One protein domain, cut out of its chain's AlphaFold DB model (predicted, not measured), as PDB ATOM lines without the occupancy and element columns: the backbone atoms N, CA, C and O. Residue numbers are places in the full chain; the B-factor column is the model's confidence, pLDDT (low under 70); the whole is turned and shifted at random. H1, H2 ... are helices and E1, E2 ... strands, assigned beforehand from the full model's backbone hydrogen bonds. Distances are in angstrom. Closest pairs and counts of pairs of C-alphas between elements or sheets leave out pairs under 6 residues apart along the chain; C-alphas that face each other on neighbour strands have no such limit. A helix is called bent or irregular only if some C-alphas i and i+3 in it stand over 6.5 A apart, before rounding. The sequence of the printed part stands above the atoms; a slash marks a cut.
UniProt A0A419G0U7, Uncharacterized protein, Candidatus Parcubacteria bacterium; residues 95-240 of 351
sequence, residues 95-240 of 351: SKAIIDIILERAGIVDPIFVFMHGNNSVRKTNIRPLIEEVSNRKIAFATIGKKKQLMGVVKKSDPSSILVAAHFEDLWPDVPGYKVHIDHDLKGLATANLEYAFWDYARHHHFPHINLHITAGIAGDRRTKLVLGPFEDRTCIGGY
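AT A GLANCE: This is residues 95 to 240 of the 351 residues of an uncharacterized protein of Candidatus Parcubacteria bacterium (UniProt A0A419G0U7). A strongly twisted sheet of six parallel strands runs through the middle, with H1 and H2 packed over one face and H5 over the other, three layers in all. H4 sits out beyond H5, off the sheet, while the four-residue H3 only grazes the sheet. The printed part has 146 residues with five named helices and six named strands in the order H1 E1 H2 E2 H3 E3 E4 H4 E5 H5 E6, and across the sheet the strands stand in the order E2 E1 E3 E4 E5 E6. The class is mixed, helices and strands; the whole is compact, with a radius of gyration of the C-alphas of 14.5 A and spans of 41 by 29 by 29 A.

HOW THE PARTS SIT: H1, residues 95 to 106, is on the sheet. E1, residues 112 to 116, follows over a tight link and is an inner strand. H2, residues 121 to 136, is on the same face as H1; it is irregular, with C-alphas 126 and 129 7.2 A apart, and has a kink of 38 degrees near residue 128. Its height over the sheet is 8.4 A, and it runs along the strands, at 1 degree to E1 on the local plane. H1, with residues 95 to 99 alone, touches H2, about perpendicular at 79 degrees; their closest C-alphas are those of Ser 95 and Leu 130, 5.3 A apart. E2, residues 141 to 144, is an edge strand parallel to E1, with N 142 and O 113 2.8 A apart, and E1, H2 and E2 form a strand-helix-strand unit, two parallel neighbour strands with a helix between, with a right-handed crossover. H3, residues 147 to 150, leads to E3, residues 161 to 165, on the other side of E1, where N 114 and O 162 are 2.8 A apart; E2, H3 and E3 form a split unit, with E1 between its strands, and its crossover is right-handed. E4, residues 178 to 182, is parallel to E3, with N 163 and O 178 2.8 A apart. H4, residues 194 to 204, is not on the sheet, and E5, residues 212 to 215, is parallel to E4, with N 181 and O 212 2.8 A apart. H5, residues 218 to 234, is irregular, with C-alphas 227 and 230 9.2 A apart and a kink of 130 degrees near residue 228. With residues 223 to 227 alone it touches H4, the closest C-alphas being those of Phe 198 and Val 227, 5.9 A apart. E6, residues 235 to 237, is the other edge strand, parallel to E5, with N 215 and O 236 2.8 A apart. H5 lies over E6 at a height over the sheet of 7.4 A. E4, H4, E5 and E5, H5, E6 are two more right-handed strand-helix-strand units. Every O i to N i+4 pair is within hydrogen-bond range in H1 and H4, against 10 of 12 in H2 and 7 of 13 in H5; H3 is too short for such a pair.

IN THESE COORDINATES: H1 begins at C-alpha 95, (-3.143, 31.407, -8.899), and is 16.4 A long. H2 is 22.4 A, H4 15.6 A and H5 14.5 A from first to last C-alpha. E1 is 12.8 A, E3 13.0 A and E4 13.1 A long; E4 begins at C-alpha 178, (-17.963, 33.592, 1.356). E6 ends at C-alpha 237, (-12.035, 25.070, -13.136).

THE WHOLE: The C-alphas farthest apart are those of Gly 152 and Ala 190, 42.9 A. The printed part has no cut. The links E3 to E4 and E4 to H4 are long. The mean pLDDT of the printed part is 92.2, and residues 156 to 157 are under 70.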
ATOM      1  N   SER A  95      -2.862  30.576 -10.078       97.06
ATOM      2  CA  SER A  95      -3.143  31.407  -8.899       97.06
ATOM      3  C   SER A  95      -3.888  32.688  -9.249       97.06
ATOM      4  O   SER A  95      -4.884  33.001  -8.598       97.06
ATOM      5  N   LYS A  96      -3.469  33.375 -10.318       97.44
ATOM      6  CA  LYS A  96      -4.146  34.568 -10.828       97.44
ATOM      7  C   LYS A  96      -5.595  34.261 -11.212       97.44
ATOM      8  O   LYS A  96      -6.503  34.934 -10.733       97.44
ATOM      9  N   ALA A  97      -5.804  33.226 -12.028       97.88
ATOM     10  CA  ALA A  97      -7.134  32.833 -12.492       97.88
ATOM     11  C   ALA A  97      -8.069  32.454 -11.336       97.88
ATOM     12  O   ALA A  97      -9.231  32.843 -11.321       97.88
ATOM     13  N   ILE A  98      -7.556  31.744 -10.330       98.12
ATOM     14  CA  ILE A  98      -8.323  31.368  -9.139       98.12
ATOM     15  C   ILE A  98      -8.772  32.601  -8.359       98.12
ATOM     16  O   ILE A  98      -9.936  32.678  -7.980       98.12
ATOM     17  N   ILE A  99      -7.880  33.567  -8.122       98.44
ATOM     18  CA  ILE A  99      -8.255  34.804  -7.426       98.44
ATOM     19  C   ILE A  99      -9.267  35.612  -8.248       98.44
ATOM     20  O   ILE A  99     -10.227  36.112  -7.668       98.44
ATOM     21  N   ASP A 100      -9.109  35.680  -9.575       98.38
ATOM     22  CA  ASP A 100     -10.073  36.342 -10.470       98.38
ATOM     23  C   ASP A 100     -11.474  35.714 -10.344       98.38
ATOM     24  O   ASP A 100     -12.440  36.424 -10.066       98.38
ATOM     25  N   ILE A 101     -11.569  34.380 -10.430       98.50
ATOM     26  CA  ILE A 101     -12.826  33.630 -10.269       98.50
ATOM     27  C   ILE A 101     -13.458  33.898  -8.898       98.50
ATOM     28  O   ILE A 101     -14.669  34.087  -8.798       98.50
ATOM     29  N   ILE A 102     -12.661  33.890  -7.824       98.56
ATOM     30  CA  ILE A 102     -13.169  34.114  -6.464       98.56
ATOM     31  C   ILE A 102     -13.760  35.515  -6.330       98.56
ATOM     32  O   ILE A 102     -14.859  35.653  -5.800       98.56
ATOM     33  N   LEU A 103     -13.044  36.540  -6.797       98.38
ATOM     34  CA  LEU A 103     -13.497  37.929  -6.722       98.38
ATOM     35  C   LEU A 103     -14.791  38.131  -7.517       98.38
ATOM     36  O   LEU A 103     -15.745  38.706  -6.992       98.38
ATOM     37  N   GLU A 104     -14.846  37.598  -8.740       98.12
ATOM     38  CA  GLU A 104     -16.029  37.653  -9.601       98.12
ATOM     39  C   GLU A 104     -17.237  36.974  -8.943       98.12
ATOM     40  O   GLU A 104     -18.307  37.570  -8.826       98.12
ATOM     41  N   ARG A 105     -17.067  35.735  -8.465       98.06
ATOM     42  CA  ARG A 105     -18.159  34.937  -7.890       98.06
ATOM     43  C   ARG A 105     -18.609  35.420  -6.514       98.06
ATOM     44  O   ARG A 105     -19.756  35.172  -6.143       98.06
ATOM     45  N   ALA A 106     -17.724  36.054  -5.749       97.62
ATOM     46  CA  ALA A 106     -18.069  36.628  -4.456       97.62
ATOM     47  C   ALA A 106     -18.817  37.960  -4.603       97.62
ATOM     48  O   ALA A 106     -19.714  38.229  -3.809       97.62
ATOM     49  N   GLY A 107     -18.458  38.791  -5.592       97.25
ATOM     50  CA  GLY A 107     -19.075  40.107  -5.797       97.25
ATOM     51  C   GLY A 107     -18.884  41.073  -4.618       97.25
ATOM     52  O   GLY A 107     -19.682  41.989  -4.431       97.25
ATOM     53  N   ILE A 108     -17.857  40.848  -3.793       96.75
ATOM     54  CA  ILE A 108     -17.560  41.639  -2.593       96.75
ATOM     55  C   ILE A 108     -16.585  42.762  -2.960       96.75
ATOM     56  O   ILE A 108     -15.518  42.504  -3.517       96.75
ATOM     57  N   VAL A 109     -16.935  43.997  -2.598       95.62
ATOM     58  CA  VAL A 109     -16.055  45.171  -2.712       95.62
ATOM     59  C   VAL A 109     -15.071  45.182  -1.541       95.62
ATOM     60  O   VAL A 109     -15.478  44.954  -0.403       95.62
ATOM     61  N   ASP A 110     -13.791  45.430  -1.829       95.25
ATOM     62  CA  ASP A 110     -12.685  45.462  -0.858       95.25
ATOM     63  C   ASP A 110     -12.641  44.247   0.095       95.25
ATOM     64  O   ASP A 110     -12.670  44.399   1.320       95.25
ATOM     65  N   PRO A 111     -12.582  43.012  -0.443       96.94
ATOM     66  CA  PRO A 111     -12.677  41.813   0.375       96.94
ATOM     67  C   PRO A 111     -11.446  41.613   1.260       96.94
ATOM     68  O   PRO A 111     -10.316  41.944   0.889       96.94
ATOM     69  N   ILE A 112     -11.657  40.940   2.391       96.06
ATOM     70  CA  ILE A 112     -10.574  40.410   3.224       96.06
ATOM     71  C   ILE A 112     -10.470  38.904   2.989       96.06
ATOM     72  O   ILE A 112     -11.371  38.138   3.338       96.06
ATOM     73  N   PHE A 113      -9.345  38.452   2.437       97.88
ATOM     74  CA  PHE A 113      -9.082  37.025   2.263       97.88
ATOM     75  C   PHE A 113      -8.604  36.382   3.565       97.88
ATOM     76  O   PHE A 113      -7.662  36.839   4.206       97.88
ATOM     77  N   VAL A 114      -9.193  35.251   3.935       97.31
ATOM     78  CA  VAL A 114      -8.777  34.469   5.097       97.31
ATOM     79  C   VAL A 114      -8.397  33.068   4.649       97.31
ATOM     80  O   VAL A 114      -9.246  32.223   4.373       97.31
ATOM     81  N   PHE A 115      -7.095  32.804   4.603       97.56
ATOM     82  CA  PHE A 115      -6.559  31.530   4.147       97.56
ATOM     83  C   PHE A 115      -6.354  30.559   5.306       97.56
ATOM     84  O   PHE A 115      -5.553  30.803   6.214       97.56
ATOM     85  N   MET A 116      -7.044  29.425   5.267       96.38
ATOM     86  CA  MET A 116      -7.085  28.464   6.365       96.38
ATOM     87  C   MET A 116      -6.355  27.175   6.006       96.38
ATOM     88  O   MET A 116      -6.529  26.616   4.924       96.38
ATOM     89  N   HIS A 117      -5.517  26.695   6.928       94.94
ATOM     90  CA  HIS A 117      -4.666  25.526   6.674       94.94
ATOM     91  C   HIS A 117      -4.579  24.521   7.826       94.94
ATOM     92  O   HIS A 117      -3.819  23.554   7.726       94.94
ATOM     93  N   GLY A 118      -5.263  24.757   8.948       93.00
ATOM     94  CA  GLY A 118      -5.321  23.798  10.060       93.00
ATOM     95  C   GLY A 118      -3.960  23.416  10.669       93.00
ATOM     96  O   GLY A 118      -3.802  22.314  11.183       93.00
ATOM     97  N   ASN A 119      -2.931  24.272  10.554       91.81
ATOM     98  CA  ASN A 119      -1.518  23.952  10.859       91.81
ATOM     99  C   ASN A 119      -0.947  22.731  10.113       91.81
ATOM    100  O   ASN A 119       0.081  22.182  10.508       91.81
ATOM    101  N   ASN A 120      -1.572  22.313   9.016       91.69
ATOM    102  CA  ASN A 120      -1.074  21.234   8.182       91.69
ATOM    103  C   ASN A 120      -0.144  21.797   7.096       91.69
ATOM    104  O   ASN A 120      -0.532  22.680   6.330       91.69
ATOM    105  N   SER A 121       1.083  21.276   7.012       90.06
ATOM    106  CA  SER A 121       2.083  21.753   6.048       90.06
ATOM    107  C   SER A 121       1.645  21.568   4.595       90.06
ATOM    108  O   SER A 121       1.846  22.461   3.784       90.06
ATOM    109  N   VAL A 122       0.983  20.457   4.268       89.00
ATOM    110  CA  VAL A 122       0.498  20.176   2.908       89.00
ATOM    111  C   VAL A 122      -0.622  21.139   2.534       89.00
ATOM    112  O   VAL A 122      -0.600  21.716   1.447       89.00
ATOM    113  N   ARG A 123      -1.575  21.365   3.449       92.62
ATOM    114  CA  ARG A 123      -2.646  22.346   3.229       92.62
ATOM    115  C   ARG A 123      -2.044  23.736   3.015       92.62
ATOM    116  O   ARG A 123      -2.405  24.393   2.049       92.62
ATOM    117  N   LYS A 124      -1.043  24.121   3.821       92.94
ATOM    118  CA  LYS A 124      -0.303  25.383   3.667       92.94
ATOM    119  C   LYS A 124       0.370  25.503   2.295       92.94
ATOM    120  O   LYS A 124       0.261  26.552   1.672       92.94
ATOM    121  N   THR A 125       1.010  24.444   1.792       91.81
ATOM    122  CA  THR A 125       1.618  24.479   0.449       91.81
ATOM    123  C   THR A 125       0.588  24.633  -0.670       91.81
ATOM    124  O   THR A 125       0.907  25.241  -1.681       91.81
ATOM    125  N   ASN A 126      -0.644  24.136  -0.499       93.00
ATOM    126  CA  ASN A 126      -1.698  24.265  -1.516       93.00
ATOM    127  C   ASN A 126      -2.240  25.699  -1.639       93.00
ATOM    128  O   ASN A 126      -2.631  26.105  -2.726       93.00
ATOM    129  N   ILE A 127      -2.271  26.455  -0.536       95.44
ATOM    130  CA  ILE A 127      -2.824  27.821  -0.499       95.44
ATOM    131  C   ILE A 127      -1.762  28.916  -0.644       95.44
ATOM    132  O   ILE A 127      -2.102  30.050  -0.960       95.44
ATOM    133  N   ARG A 128      -0.480  28.606  -0.403       95.88
ATOM    134  CA  ARG A 128       0.612  29.591  -0.431       95.88
ATOM    135  C   ARG A 128       0.681  30.392  -1.743       95.88
ATOM    136  O   ARG A 128       0.759  31.612  -1.633       95.88
ATOM    137  N   PRO A 129       0.577  29.778  -2.937       96.12
ATOM    138  CA  PRO A 129       0.558  30.535  -4.192       96.12
ATOM    139  C   PRO A 129      -0.582  31.566  -4.268       96.12
ATOM    140  O   PRO A 129      -0.417  32.652  -4.808       96.12
ATOM    141  N   LEU A 130      -1.742  31.258  -3.674       97.62
ATOM    142  CA  LEU A 130      -2.883  32.180  -3.632       97.62
ATOM    143  C   LEU A 130      -2.641  33.353  -2.677       97.62
ATOM    144  O   LEU A 130      -3.045  34.472  -2.971       97.62
ATOM    145  N   ILE A 131      -1.964  33.107  -1.551       97.62
ATOM    146  CA  ILE A 131      -1.553  34.165  -0.616       97.62
ATOM    147  C   ILE A 131      -0.590  35.136  -1.307       97.62
ATOM    148  O   ILE A 131      -0.745  36.347  -1.179       97.62
ATOM    149  N   GLU A 132       0.392  34.605  -2.038       97.50
ATOM    150  CA  GLU A 132       1.364  35.404  -2.793       97.50
ATOM    151  C   GLU A 132       0.655  36.271  -3.848       97.50
ATOM    152  O   GLU A 132       0.901  37.474  -3.916       97.50
ATOM    153  N   GLU A 133      -0.303  35.704  -4.586       97.75
ATOM    154  CA  GLU A 133      -1.103  36.442  -5.571       97.75
ATOM    155  C   GLU A 133      -1.960  37.556  -4.942       97.75
ATOM    156  O   GLU A 133      -1.948  38.695  -5.413       97.75
ATOM    157  N   VAL A 134      -2.673  37.275  -3.846       98.12
ATOM    158  CA  VAL A 134      -3.474  38.282  -3.124       98.12
ATOM    159  C   VAL A 134      -2.592  39.400  -2.562       98.12
ATOM    160  O   VAL A 134      -2.939  40.578  -2.672       98.12
ATOM    161  N   SER A 135      -1.415  39.050  -2.034       97.81
ATOM    162  CA  SER A 135      -0.418  40.014  -1.563       97.81
ATOM    163  C   SER A 135       0.080  40.917  -2.694       97.81
ATOM    164  O   SER A 135       0.168  42.130  -2.509       97.81
ATOM    165  N   ASN A 136       0.368  40.361  -3.875       97.88
ATOM    166  CA  ASN A 136       0.829  41.129  -5.038       97.88
ATOM    167  C   ASN A 136      -0.214  42.154  -5.508       97.88
ATOM    168  O   ASN A 136       0.140  43.246  -5.952       97.88
ATOM    169  N   ARG A 137      -1.503  41.833  -5.348       98.00
ATOM    170  CA  ARG A 137      -2.628  42.735  -5.643       98.00
ATOM    171  C   ARG A 137      -2.908  43.760  -4.545       98.00
ATOM    172  O   ARG A 137      -3.805  44.579  -4.715       98.00
ATOM    173  N   LYS A 138      -2.163  43.727  -3.434       97.94
ATOM    174  CA  LYS A 138      -2.367  44.585  -2.252       97.94
ATOM    175  C   LYS A 138      -3.772  44.446  -1.643       97.94
ATOM    176  O   LYS A 138      -4.281  45.392  -1.050       97.94
ATOM    177  N   ILE A 139      -4.387  43.271  -1.778       97.00
ATOM    178  CA  ILE A 139      -5.676  42.958  -1.154       97.00
ATOM    179  C   ILE A 139      -5.418  42.521   0.293       97.00
ATOM    180  O   ILE A 139      -4.455  41.801   0.573       97.00
ATOM    181  N   ALA A 140      -6.268  42.954   1.224       96.31
ATOM    182  CA  ALA A 140      -6.143  42.594   2.631       96.31
ATOM    183  C   ALA A 140      -6.295  41.077   2.830       96.31
ATOM    184  O   ALA A 140      -7.216  40.453   2.298       96.31
ATOM    185  N   PHE A 141      -5.410  40.472   3.627       97.44
ATOM    186  CA  PHE A 141      -5.511  39.049   3.935       97.44
ATOM    187  C   PHE A 141      -4.979  38.661   5.315       97.44
ATOM    188  O   PHE A 141      -4.175  39.363   5.927       97.44
ATOM    189  N   ALA A 142      -5.397  37.484   5.777       96.56
ATOM    190  CA  ALA A 142      -4.875  36.812   6.959       96.56
ATOM    191  C   ALA A 142      -4.675  35.311   6.704       96.56
ATOM    192  O   ALA A 142      -5.354  34.699   5.880       96.56
ATOM    193  N   THR A 143      -3.769  34.692   7.464       96.62
ATOM    194  CA  THR A 143      -3.548  33.238   7.444       96.62
ATOM    195  C   THR A 143      -3.881  32.624   8.795       96.62
ATOM    196  O   THR A 143      -3.342  33.050   9.818       96.62
ATOM    197  N   ILE A 144      -4.728  31.597   8.804       95.25
ATOM    198  CA  ILE A 144      -5.283  31.009  10.022       95.25
ATOM    199  C   ILE A 144      -4.954  29.517  10.107       95.25
ATOM    200  O   ILE A 144      -5.306  28.708   9.247       95.25
ATOM    201  N   GLY A 145      -4.307  29.133  11.208       93.31
ATOM    202  CA  GLY A 145      -4.007  27.738  11.521       93.31
ATOM    203  C   GLY A 145      -5.006  27.096  12.485       93.31
ATOM    204  O   GLY A 145      -5.087  25.872  12.545       93.31
ATOM    205  N   LYS A 146      -5.733  27.890  13.283       92.69
ATOM    206  CA  LYS A 146      -6.696  27.422  14.294       92.69
ATOM    207  C   LYS A 146      -7.929  28.320  14.324       92.69
ATOM    208  O   LYS A 146      -7.784  29.537  14.339       92.69
ATOM    209  N   LYS A 147      -9.113  27.725  14.512       91.06
ATOM    210  CA  LYS A 147     -10.401  28.437  14.606       91.06
ATOM    211  C   LYS A 147     -10.384  29.636  15.555       91.06
ATOM    212  O   LYS A 147     -10.863  30.703  15.207       91.06
ATOM    213  N   LYS A 148      -9.754  29.509  16.729       90.50
ATOM    214  CA  LYS A 148      -9.668  30.605  17.713       90.50
ATOM    215  C   LYS A 148      -8.998  31.885  17.191       90.50
ATOM    216  O   LYS A 148      -9.289  32.956  17.699       90.50
ATOM    217  N   GLN A 149      -8.099  31.778  16.210       90.62
ATOM    218  CA  GLN A 149      -7.404  32.936  15.633       90.62
ATOM    219  C   GLN A 149      -8.331  33.746  14.718       90.62
ATOM    220  O   GLN A 149      -8.117  34.936  14.524       90.62
ATOM    221  N   LEU A 150      -9.379  33.109  14.192       87.12
ATOM    222  CA  LEU A 150     -10.343  33.727  13.293       87.12
ATOM    223  C   LEU A 150     -11.164  34.818  13.978       87.12
ATOM    224  O   LEU A 150     -11.465  35.826  13.354       87.12
ATOM    225  N   MET A 151     -11.461  34.646  15.270       82.75
ATOM    226  CA  MET A 151     -12.242  35.601  16.064       82.75
ATOM    227  C   MET A 151     -11.589  36.989  16.162       82.75
ATOM    228  O   MET A 151     -12.283  37.960  16.441       82.75
ATOM    229  N   GLY A 152     -10.270  37.082  15.950       81.38
ATOM    230  CA  GLY A 152      -9.544  38.355  15.910       81.38
ATOM    231  C   GLY A 152      -9.465  38.994  14.521       81.38
ATOM    232  O   GLY A 152      -9.021  40.130  14.419       81.38
ATOM    233  N   VAL A 153      -9.867  38.277  13.467       84.81
ATOM    234  CA  VAL A 153      -9.771  38.728  12.068       84.81
ATOM    235  C   VAL A 153     -11.154  38.988  11.485       84.81
ATOM    236  O   VAL A 153     -11.394  40.047  10.921       84.81
ATOM    237  N   VAL A 154     -12.071  38.035  11.641       81.56
ATOM    238  CA  VAL A 154     -13.433  38.123  11.118       81.56
ATOM    239  C   VAL A 154     -14.349  38.505  12.269       81.56
ATOM    240  O   VAL A 154     -14.592  37.709  13.183       81.56
ATOM    241  N   LYS A 155     -14.874  39.732  12.241       77.81
ATOM    242  CA  LYS A 155     -15.973  40.099  13.139       77.81
ATOM    243  C   LYS A 155     -17.180  39.236  12.768       77.81
ATOM    244  O   LYS A 155     -17.438  39.003  11.591       77.81
ATOM    245  N   LYS A 156     -17.952  38.783  13.764       65.62
ATOM    246  CA  LYS A 156     -19.129  37.902  13.573       65.62
ATOM    247  C   LYS A 156     -20.175  38.422  12.570       65.62
ATOM    248  O   LYS A 156     -21.058  37.665  12.191       65.62
ATOM    249  N   SER A 157     -20.103  39.687  12.176       61.19
ATOM    250  CA  SER A 157     -21.041  40.351  11.278       61.19
ATOM    251  C   SER A 157     -20.374  40.911  10.021       61.19
ATOM    252  O   SER A 157     -20.962  41.788   9.406       61.19
ATOM    253  N   ASP A 158     -19.147  40.506   9.684       75.69
ATOM    254  CA  ASP A 158     -18.430  41.072   8.540       75.69
ATOM    255  C   ASP A 158     -18.674  40.249   7.258       75.69
ATOM    256  O   ASP A 158     -18.066  39.183   7.084       75.69
ATOM    257  N   PRO A 159     -19.564  40.707   6.352       79.94
ATOM    258  CA  PRO A 159     -19.860  40.001   5.113       79.94
ATOM    259  C   PRO A 159     -18.723  40.108   4.090       79.94
ATOM    260  O   PRO A 159     -18.773  39.408   3.085       79.94
ATOM    261  N   SER A 160     -17.706  40.948   4.326       91.75
ATOM    262  CA  SER A 160     -16.617  41.183   3.367       91.75
ATOM    263  C   SER A 160     -15.547  40.083   3.350       91.75
ATOM    264  O   SER A 160     -14.618  40.115   2.540       91.75
ATOM    265  N   SER A 161     -15.648  39.096   4.245       95.62
ATOM    266  CA  SER A 161     -14.638  38.043   4.364       95.62
ATOM    267  C   SER A 161     -14.823  36.925   3.331       95.62
ATOM    268  O   SER A 161     -15.911  36.366   3.163       95.62
ATOM    269  N   ILE A 162     -13.722  36.552   2.679       97.50
ATOM    270  CA  ILE A 162     -13.629  35.390   1.791       97.50
ATOM    271  C   ILE A 162     -12.752  34.339   2.470       97.50
ATOM    272  O   ILE A 162     -11.549  34.523   2.639       97.50
ATOM    273  N   LEU A 163     -13.350  33.217   2.867       97.00
ATOM    274  CA  LEU A 163     -12.670  32.130   3.569       97.00
ATOM    275  C   LEU A 163     -12.192  31.087   2.557       97.00
ATOM    276  O   LEU A 163     -13.011  30.436   1.914       97.00
ATOM    277  N   VAL A 164     -10.881  30.885   2.439       97.94
ATOM    278  CA  VAL A 164     -10.281  29.979   1.449       97.94
ATOM    279  C   VAL A 164      -9.557  28.835   2.151       97.94
ATOM    280  O   VAL A 164      -8.674  29.072   2.976       97.94
ATOM    281  N   ALA A 165      -9.873  27.585   1.806       97.31
ATOM    282  CA  ALA A 165      -9.149  26.424   2.326       97.31
ATOM    283  C   ALA A 165      -9.025  25.289   1.307       97.31
ATOM    284  O   ALA A 165      -9.898  25.085   0.471       97.31
ATOM    285  N   ALA A 166      -7.964  24.489   1.435       94.75
ATOM    286  CA  ALA A 166      -7.769  23.281   0.626       94.75
ATOM    287  C   ALA A 166      -8.428  22.021   1.223       94.75
ATOM    288  O   ALA A 166      -8.258  20.924   0.693       94.75
ATOM    289  N   HIS A 167      -9.084  22.142   2.381       92.50
ATOM    290  CA  HIS A 167      -9.730  21.033   3.073       92.50
ATOM    291  C   HIS A 167     -11.027  21.496   3.735       92.50
ATOM    292  O   HIS A 167     -11.062  22.552   4.364       92.50
ATOM    293  N   PHE A 168     -12.070  20.675   3.644       89.62
ATOM    294  CA  PHE A 168     -13.415  21.006   4.119       89.62
ATOM    295  C   PHE A 168     -13.503  21.274   5.618       89.62
ATOM    296  O   PHE A 168     -14.145  22.228   6.034       89.62
ATOM    297  N   GLU A 169     -12.817  20.467   6.429       89.00
ATOM    298  CA  GLU A 169     -12.754  20.635   7.892       89.00
ATOM    299  C   GLU A 169     -12.250  22.010   8.355       89.00
ATOM    300  O   GLU A 169     -12.518  22.412   9.488       89.00
ATOM    301  N   ASP A 170     -11.490  22.711   7.508       91.38
ATOM    302  CA  ASP A 170     -11.003  24.047   7.833       91.38
ATOM    303  C   ASP A 170     -12.087  25.108   7.560       91.38
ATOM    304  O   ASP A 170     -12.068  26.159   8.191       91.38
ATOM    305  N   LEU A 171     -13.069  24.829   6.689       91.88
ATOM    306  CA  LEU A 171     -14.211  25.696   6.368       91.88
ATOM    307  C   LEU A 171     -15.362  25.471   7.352       91.88
ATOM    308  O   LEU A 171     -16.296  24.708   7.097       91.88
ATOM    309  N   TRP A 172     -15.291  26.153   8.495       89.31
ATOM    310  CA  TRP A 172     -16.268  26.006   9.574       89.31
ATOM    311  C   TRP A 172     -17.656  26.571   9.206       89.31
ATOM    312  O   TRP A 172     -17.742  27.735   8.810       89.31
ATOM    313  N   PRO A 173     -18.750  25.795   9.368       89.50
ATOM    314  CA  PRO A 173     -20.100  26.229   8.991       89.50
ATOM    315  C   PRO A 173     -20.600  27.470   9.742       89.50
ATOM    316  O   PRO A 173     -21.290  28.302   9.166       89.50
ATOM    317  N   ASP A 174     -20.234  27.602  11.017       88.94
ATOM    318  CA  ASP A 174     -20.682  28.659  11.933       88.94
ATOM    319  C   ASP A 174     -19.937  29.992  11.761       88.94
ATOM    320  O   ASP A 174     -20.210  30.957  12.474       88.94
ATOM    321  N   VAL A 175     -18.984  30.053  10.832       88.75
ATOM    322  CA  VAL A 175     -18.239  31.274  10.534       88.75
ATOM    323  C   VAL A 175     -18.897  31.976   9.340       88.75
ATOM    324  O   VAL A 175     -19.059  31.347   8.290       88.75
ATOM    325  N   PRO A 176     -19.272  33.263   9.459       90.81
ATOM    326  CA  PRO A 176     -19.810  34.037   8.340       90.81
ATOM    327  C   PRO A 176     -18.740  34.291   7.268       90.81
ATOM    328  O   PRO A 176     -17.546  34.215   7.545       90.81
ATOM    329  N   GLY A 177     -19.178  34.603   6.050       93.56
ATOM    330  CA  GLY A 177     -18.299  34.908   4.920       93.56
ATOM    331  C   GLY A 177     -18.452  33.933   3.757       93.56
ATOM    332  O   GLY A 177     -19.033  32.847   3.900       93.56
ATOM    333  N   TYR A 178     -17.922  34.344   2.606       96.62
ATOM    334  CA  TYR A 178     -17.963  33.592   1.356       96.62
ATOM    335  C   TYR A 178     -16.915  32.475   1.376       96.62
ATOM    336  O   TYR A 178     -15.714  32.734   1.441       96.62
ATOM    337  N   LYS A 179     -17.352  31.215   1.364       96.69
ATOM    338  CA  LYS A 179     -16.495  30.041   1.563       96.69
ATOM    339  C   LYS A 179     -16.075  29.426   0.239       96.69
ATOM    340  O   LYS A 179     -16.909  28.951  -0.530       96.69
ATOM    341  N   VAL A 180     -14.766  29.368   0.037       97.94
ATOM    342  CA  VAL A 180     -14.119  28.807  -1.144       97.94
ATOM    343  C   VAL A 180     -13.305  27.582  -0.756       97.94
ATOM    344  O   VAL A 180     -12.361  27.651   0.039       97.94
ATOM    345  N   HIS A 181     -13.638  26.454  -1.368       97.38
ATOM    346  CA  HIS A 181     -12.837  25.247  -1.305       97.38
ATOM    347  C   HIS A 181     -11.916  25.139  -2.523       97.38
ATOM    348  O   HIS A 181     -12.373  25.173  -3.663       97.38
ATOM    349  N   ILE A 182     -10.623  24.936  -2.277       97.19
ATOM    350  CA  ILE A 182      -9.623  24.648  -3.307       97.19
ATOM    351  C   ILE A 182      -9.402  23.138  -3.362       97.19
ATOM    352  O   ILE A 182      -8.708  22.560  -2.521       97.19
ATOM    353  N   ASP A 183      -9.990  22.498  -4.365       94.12
ATOM    354  CA  ASP A 183      -9.829  21.072  -4.588       94.12
ATOM    355  C   ASP A 183      -8.415  20.765  -5.079       94.12
ATOM    356  O   ASP A 183      -7.996  21.115  -6.182       94.12
ATOM    357  N   HIS A 184      -7.664  20.107  -4.205       90.75
ATOM    358  CA  HIS A 184      -6.279  19.736  -4.441       90.75
ATOM    359  C   HIS A 184      -6.130  18.288  -4.930       90.75
ATOM    360  O   HIS A 184      -5.000  17.797  -5.037       90.75
ATOM    361  N   ASP A 185      -7.233  17.575  -5.178       91.19
ATOM    362  CA  ASP A 185      -7.193  16.214  -5.690       91.19
ATOM    363  C   ASP A 185      -7.275  16.192  -7.223       91.19
ATOM    364  O   ASP A 185      -8.317  16.459  -7.816       91.19
ATOM    365  N   LEU A 186      -6.162  15.819  -7.859       93.38
ATOM    366  CA  LEU A 186      -5.972  15.799  -9.314       93.38
ATOM    367  C   LEU A 186      -6.559  14.553 -10.003       93.38
ATOM    368  O   LEU A 186      -6.531  14.445 -11.229       93.38
ATOM    369  N   LYS A 187      -7.068  13.587  -9.232       90.88
ATOM    370  CA  LYS A 187      -7.610  12.330  -9.756       90.88
ATOM    371  C   LYS A 187      -8.931  12.508 -10.486       90.88
ATOM    372  O   LYS A 187      -9.869  13.094  -9.951       90.88
ATOM    373  N   GLY A 188      -9.051  11.852 -11.638       87.38
ATOM    374  CA  GLY A 188     -10.340  11.631 -12.294       87.38
ATOM    375  C   GLY A 188     -11.162  10.509 -11.650       87.38
ATOM    376  O   GLY A 188     -10.681   9.807 -10.756       87.38
ATOM    377  N   LEU A 189     -12.376  10.303 -12.174       87.06
ATOM    378  CA  LEU A 189     -13.383   9.342 -11.691       87.06
ATOM    379  C   LEU A 189     -12.837   7.940 -11.409       87.06
ATOM    380  O   LEU A 189     -13.035   7.421 -10.318       87.06
ATOM    381  N   ALA A 190     -12.111   7.354 -12.364       81.31
ATOM    382  CA  ALA A 190     -11.583   5.996 -12.227       81.31
ATOM    383  C   ALA A 190     -10.506   5.887 -11.134       81.31
ATOM    384  O   ALA A 190     -10.343   4.848 -10.508       81.31
ATOM    385  N   THR A 191      -9.770   6.971 -10.876       81.56
ATOM    386  CA  THR A 191      -8.597   6.948  -9.986       81.56
ATOM    387  C   THR A 191      -8.851   7.456  -8.574       81.56
ATOM    388  O   THR A 191      -8.002   7.298  -7.688       81.56
ATOM    389  N   ALA A 192     -10.001   8.083  -8.358       83.00
ATOM    390  CA  ALA A 192     -10.466   8.468  -7.041       83.00
ATOM    391  C   ALA A 192     -11.199   7.294  -6.386       83.00
ATOM    392  O   ALA A 192     -11.865   6.505  -7.052       83.00
ATOM    393  N   ASN A 193     -11.116   7.197  -5.060       86.44
ATOM    394  CA  ASN A 193     -12.059   6.360  -4.331       86.44
ATOM    395  C   ASN A 193     -13.352   7.170  -4.138       86.44
ATOM    396  O   ASN A 193     -13.522   7.829  -3.113       86.44
ATOM    397  N   LEU A 194     -14.214   7.163  -5.162       87.12
ATOM    398  CA  LEU A 194     -15.487   7.891  -5.157       87.12
ATOM    399  C   LEU A 194     -16.374   7.481  -3.982       87.12
ATOM    400  O   LEU A 194     -16.936   8.348  -3.325       87.12
ATOM    401  N   GLU A 195     -16.447   6.185  -3.674       86.75
ATOM    402  CA  GLU A 195     -17.223   5.670  -2.541       86.75
ATOM    403  C   GLU A 195     -16.772   6.310  -1.222       86.75
ATOM    404  O   GLU A 195     -17.593   6.808  -0.450       86.75
ATOM    405  N   TYR A 196     -15.455   6.367  -0.993       86.38
ATOM    406  CA  TYR A 196     -14.903   7.052   0.172       86.38
ATOM    407  C   TYR A 196     -15.198   8.553   0.152       86.38
ATOM    408  O   TYR A 196     -15.573   9.091   1.190       86.38
ATOM    409  N   ALA A 197     -15.059   9.221  -0.998       86.75
ATOM    410  CA  ALA A 197     -15.377  10.641  -1.110       86.75
ATOM    411  C   ALA A 197     -16.832  10.885  -0.687       86.75
ATOM    412  O   ALA A 197     -17.072  11.585   0.290       86.75
ATOM    413  N   PHE A 198     -17.798  10.231  -1.332       87.00
ATOM    414  CA  PHE A 198     -19.212  10.361  -0.981       87.00
ATOM    415  C   PHE A 198     -19.496  10.099   0.500       87.00
ATOM    416  O   PHE A 198     -20.254  10.845   1.119       87.00
ATOM    417  N   TRP A 199     -18.874   9.070   1.077       85.75
ATOM    418  CA  TRP A 199     -18.978   8.784   2.507       85.75
ATOM    419  C   TRP A 199     -18.483   9.943   3.380       85.75
ATOM    420  O   TRP A 199     -19.183  10.347   4.307       85.75
ATOM    421  N   ASP A 200     -17.305  10.486   3.074       84.06
ATOM    422  CA  ASP A 200     -16.656  11.565   3.826       84.06
ATOM    423  C   ASP A 200     -17.520  12.835   3.799       84.06
ATOM    424  O   ASP A 200     -17.892  13.385   4.838       84.06
ATOM    425  N   TYR A 201     -17.962  13.230   2.605       83.12
ATOM    426  CA  TYR A 201     -18.787  14.417   2.410       83.12
ATOM    427  C   TYR A 201     -20.169  14.317   3.059       83.12
ATOM    428  O   TYR A 201     -20.609  15.269   3.713       83.12
ATOM    429  N   ALA A 202     -20.847  13.174   2.911       82.31
ATOM    430  CA  ALA A 202     -22.164  12.959   3.502       82.31
ATOM    431  C   ALA A 202     -22.098  12.947   5.035       82.31
ATOM    432  O   ALA A 202     -22.939  13.552   5.696       82.31
ATOM    433  N   ARG A 203     -21.079  12.295   5.609       83.50
ATOM    434  CA  ARG A 203     -20.900  12.176   7.063       83.50
ATOM    435  C   ARG A 203     -20.672  13.525   7.745       83.50
ATOM    436  O   ARG A 203     -21.070  13.693   8.896       83.50
ATOM    437  N   HIS A 204     -20.007  14.452   7.065       79.75
ATOM    438  CA  HIS A 204     -19.582  15.722   7.648       79.75
ATOM    439  C   HIS A 204     -20.389  16.935   7.169       79.75
ATOM    440  O   HIS A 204     -20.056  18.059   7.543       79.75
ATOM    441  N   HIS A 205     -21.451  16.716   6.381       79.12
ATOM    442  CA  HIS A 205     -22.342  17.761   5.866       79.12
ATOM    443  C   HIS A 205     -21.574  18.951   5.264       79.12
ATOM    444  O   HIS A 205     -21.858  20.106   5.559       79.12
ATOM    445  N   HIS A 206     -20.560  18.668   4.443       78.06
ATOM    446  CA  HIS A 206     -19.624  19.692   3.973       78.06
ATOM    447  C   HIS A 206     -20.210  20.690   2.961       78.06
ATOM    448  O   HIS A 206     -19.696  21.795   2.842       78.06
ATOM    449  N   PHE A 207     -21.246  20.312   2.213       78.06
ATOM    450  CA  PHE A 207     -21.681  21.068   1.032       78.06
ATOM    451  C   PHE A 207     -22.615  22.252   1.264       78.06
ATOM    452  O   PHE A 207     -22.415  23.271   0.602       78.06
ATOM    453  N   PRO A 208     -23.609  22.187   2.170       81.94
ATOM    454  CA  PRO A 208     -24.591  23.260   2.282       81.94
ATOM    455  C   PRO A 208     -23.967  24.637   2.538       81.94
ATOM    456  O   PRO A 208     -24.504  25.638   2.067       81.94
ATOM    457  N   HIS A 209     -22.818  24.698   3.220       88.94
ATOM    458  CA  HIS A 209     -22.173  25.955   3.607       88.94
ATOM    459  C   HIS A 209     -21.021  26.413   2.707       88.94
ATOM    460  O   HIS A 209     -20.486  27.487   2.968       88.94
ATOM    461  N   ILE A 210     -20.619  25.658   1.680       94.50
ATOM    462  CA  ILE A 210     -19.547  26.078   0.761       94.50
ATOM    463  C   ILE A 210     -20.156  26.759  -0.456       94.50
ATOM    464  O   ILE A 210     -21.061  26.222  -1.094       94.50
ATOM    465  N   ASN A 211     -19.663  27.959  -0.763       96.69
ATOM    466  CA  ASN A 211     -20.199  28.797  -1.831       96.69
ATOM    467  C   ASN A 211     -19.568  28.474  -3.188       96.69
ATOM    468  O   ASN A 211     -20.257  28.539  -4.200       96.69
ATOM    469  N   LEU A 212     -18.282  28.113  -3.201       97.88
ATOM    470  CA  LEU A 212     -17.523  27.875  -4.424       97.88
ATOM    471  C   LEU A 212     -16.493  26.757  -4.231       97.88
ATOM    472  O   LEU A 212     -15.725  26.757  -3.269       97.88
ATOM    473  N   HIS A 213     -16.444  25.832  -5.181       97.50
ATOM    474  CA  HIS A 213     -15.443  24.778  -5.292       97.50
ATOM    475  C   HIS A 213     -14.599  25.017  -6.537       97.50
ATOM    476  O   HIS A 213     -15.112  25.024  -7.652       97.50
ATOM    477  N   ILE A 214     -13.293  25.170  -6.360       98.00
ATOM    478  CA  ILE A 214     -12.373  25.387  -7.467       98.00
ATOM    479  C   ILE A 214     -11.549  24.131  -7.685       98.00
ATOM    480  O   ILE A 214     -10.901  23.650  -6.756       98.00
ATOM    481  N   THR A 215     -11.582  23.599  -8.903       97.81
ATOM    482  CA  THR A 215     -10.891  22.371  -9.289       97.81
ATOM    483  C   THR A 215      -9.718  22.647 -10.225       97.81
ATOM    484  O   THR A 215      -9.636  23.680 -10.897       97.81
ATOM    485  N   ALA A 216      -8.781  21.699 -10.249       97.56
ATOM    486  CA  ALA A 216      -7.548  21.828 -11.013       97.56
ATOM    487  C   ALA A 216      -7.725  21.664 -12.525       97.56
ATOM    488  O   ALA A 216      -6.932  22.207 -13.281       97.56
ATOM    489  N   GLY A 217      -8.729  20.913 -12.972       97.38
ATOM    490  CA  GLY A 217      -8.932  20.575 -14.377       97.38
ATOM    491  C   GLY A 217     -10.144  19.671 -14.564       97.38
ATOM    492  O   GLY A 217     -10.722  19.182 -13.589       97.38
ATOM    493  N   ILE A 218     -10.509  19.408 -15.821       97.50
ATOM    494  CA  ILE A 218     -11.745  18.694 -16.194       97.50
ATOM    495  C   ILE A 218     -11.888  17.319 -15.514       97.50
ATOM    496  O   ILE A 218     -12.998  16.897 -15.187       97.50
ATOM    497  N   ALA A 219     -10.785  16.604 -15.275       95.12
ATOM    498  CA  ALA A 219     -10.819  15.298 -14.620       95.12
ATOM    499  C   ALA A 219     -11.301  15.392 -13.161       95.12
ATOM    500  O   ALA A 219     -12.166  14.613 -12.754       95.12
ATOM    501  N   GLY A 220     -10.754  16.344 -12.400       94.94
ATOM    502  CA  GLY A 220     -11.163  16.613 -11.021       94.94
ATOM    503  C   GLY A 220     -12.548  17.257 -10.954       94.94
ATOM    504  O   GLY A 220     -13.352  16.864 -10.119       94.94
ATOM    505  N   ASP A 221     -12.862  18.160 -11.888       96.81
ATOM    506  CA  ASP A 221     -14.165  18.827 -11.987       96.81
ATOM    507  C   ASP A 221     -15.322  17.836 -12.103       96.81
ATOM    508  O   ASP A 221     -16.236  17.846 -11.284       96.81
ATOM    509  N   ARG A 222     -15.234  16.895 -13.052       95.88
ATOM    510  CA  ARG A 222     -16.252  15.848 -13.237       95.88
ATOM    511  C   ARG A 222     -16.475  15.028 -11.972       95.88
ATOM    512  O   ARG A 222     -17.609  14.718 -11.631       95.88
ATOM    513  N   ARG A 223     -15.392  14.671 -11.274       93.88
ATOM    514  CA  ARG A 223     -15.474  13.959  -9.995       93.88
ATOM    515  C   ARG A 223     -16.197  14.809  -8.959       93.88
ATOM    516  O   ARG A 223     -17.108  14.318  -8.308       93.88
ATOM    517  N   THR A 224     -15.792  16.057  -8.803       93.12
ATOM    518  CA  THR A 224     -16.312  16.937  -7.758       93.12
ATOM    519  C   THR A 224     -17.775  17.303  -7.991       93.12
ATOM    520  O   THR A 224     -18.535  17.276  -7.030       93.12
ATOM    521  N   LYS A 225     -18.207  17.505  -9.243       94.56
ATOM    522  CA  LYS A 225     -19.626  17.670  -9.606       94.56
ATOM    523  C   LYS A 225     -20.487  16.487  -9.172       94.56
ATOM    524  O   LYS A 225     -21.454  16.683  -8.445       94.56
ATOM    525  N   LEU A 226     -20.069  15.258  -9.491       92.19
ATOM    526  CA  LEU A 226     -20.790  14.057  -9.048       92.19
ATOM    527  C   LEU A 226     -20.914  13.978  -7.526       92.19
ATOM    528  O   LEU A 226     -21.946  13.561  -7.016       92.19
ATOM    529  N   VAL A 227     -19.862  14.364  -6.800       90.00
ATOM    530  CA  VAL A 227     -19.874  14.339  -5.335       90.00
ATOM    531  C   VAL A 227     -20.782  15.438  -4.763       90.00
ATOM    532  O   VAL A 227     -21.464  15.202  -3.768       90.00
ATOM    533  N   LEU A 228     -20.839  16.606  -5.405       90.12
ATOM    534  CA  LEU A 228     -21.699  17.724  -5.010       90.12
ATOM    535  C   LEU A 228     -23.182  17.498  -5.314       90.12
ATOM    536  O   LEU A 228     -24.026  18.059  -4.610       90.12
ATOM    537  N   GLY A 229     -23.504  16.698  -6.333       90.81
ATOM    538  CA  GLY A 229     -24.879  16.405  -6.732       90.81
ATOM    539  C   GLY A 229     -25.652  17.697  -7.039       90.81
ATOM    540  O   GLY A 229     -25.211  18.455  -7.897       90.81
ATOM    541  N   PRO A 230     -26.745  18.020  -6.318       90.69
ATOM    542  CA  PRO A 230     -27.539  19.236  -6.553       90.69
ATOM    543  C   PRO A 230     -26.778  20.568  -6.442       90.69
ATOM    544  O   PRO A 230     -27.324  21.605  -6.800       90.69
ATOM    545  N   PHE A 231     -25.553  20.561  -5.907       93.44
ATOM    546  CA  PHE A 231     -24.700  21.745  -5.763       93.44
ATOM    547  C   PHE A 231     -23.561  21.796  -6.794       93.44
ATOM    548  O   PHE A 231     -22.553  22.471  -6.573       93.44
ATOM    549  N   GLU A 232     -23.649  21.030  -7.885       95.19
ATOM    550  CA  GLU A 232     -22.590  20.953  -8.898       95.19
ATOM    551  C   GLU A 232     -22.314  22.286  -9.617       95.19
ATOM    552  O   GLU A 232     -21.193  22.521 -10.073       95.19
ATOM    553  N   ASP A 233     -23.294  23.188  -9.658       96.19
ATOM    554  CA  ASP A 233     -23.201  24.545 -10.213       96.19
ATOM    555  C   ASP A 233     -22.211  25.444  -9.449       96.19
ATOM    556  O   ASP A 233     -21.716  26.446  -9.976       96.19
ATOM    557  N   ARG A 234     -21.855  25.045  -8.222       96.19
ATOM    558  CA  ARG A 234     -20.846  25.704  -7.383       96.19
ATOM    559  C   ARG A 234     -19.415  25.339  -7.761       96.19
ATOM    560  O   ARG A 234     -18.493  25.728  -7.048       96.19
ATOM    561  N   THR A 235     -19.197  24.574  -8.826       97.38
ATOM    562  CA  THR A 235     -17.851  24.209  -9.287       97.38
ATOM    563  C   THR A 235     -17.326  25.157 -10.358       97.38
ATOM    564  O   THR A 235     -18.067  25.673 -11.193       97.38
ATOM    565  N   CYS A 236     -16.016  25.376 -10.354       98.12
ATOM    566  CA  CYS A 236     -15.314  26.074 -11.420       98.12
ATOM    567  C   CYS A 236     -13.910  25.490 -11.607       98.12
ATOM    568  O   CYS A 236     -13.265  25.082 -10.639       98.12
ATOM    569  N   ILE A 237     -13.413  25.469 -12.841       98.31
ATOM    570  CA  ILE A 237     -12.035  25.070 -13.136       98.31
ATOM    571  C   ILE A 237     -11.162  26.323 -13.062       98.31
ATOM    572  O   ILE A 237     -11.315  27.226 -13.878       98.31
ATOM    573  N   GLY A 238     -10.246  26.367 -12.095       97.19
ATOM    574  CA  GLY A 238      -9.301  27.481 -11.927       97.19
ATOM    575  C   GLY A 238      -7.838  27.101 -12.160       97.19
ATOM    576  O   GLY A 238      -6.976  27.972 -12.242       97.19
ATOM    577  N   GLY A 239      -7.540  25.805 -12.274       97.12
ATOM    578  CA  GLY A 239      -6.170  25.305 -12.352       97.12
ATOM    579  C   GLY A 239      -5.622  24.872 -10.992       97.12
ATOM    580  O   GLY A 239      -6.328  24.835  -9.984       97.12
ATOM    581  N   TYR A 240      -4.349  24.481 -10.963       97.00
ATOM    582  CA  TYR A 240      -3.705  23.954  -9.760       97.00
ATOM    583  C   TYR A 240      -2.715  24.973  -9.177       97.00
ATOM    584  O   TYR A 240      -1.634  25.116  -9.746       97.00
TER     585      TYR A 240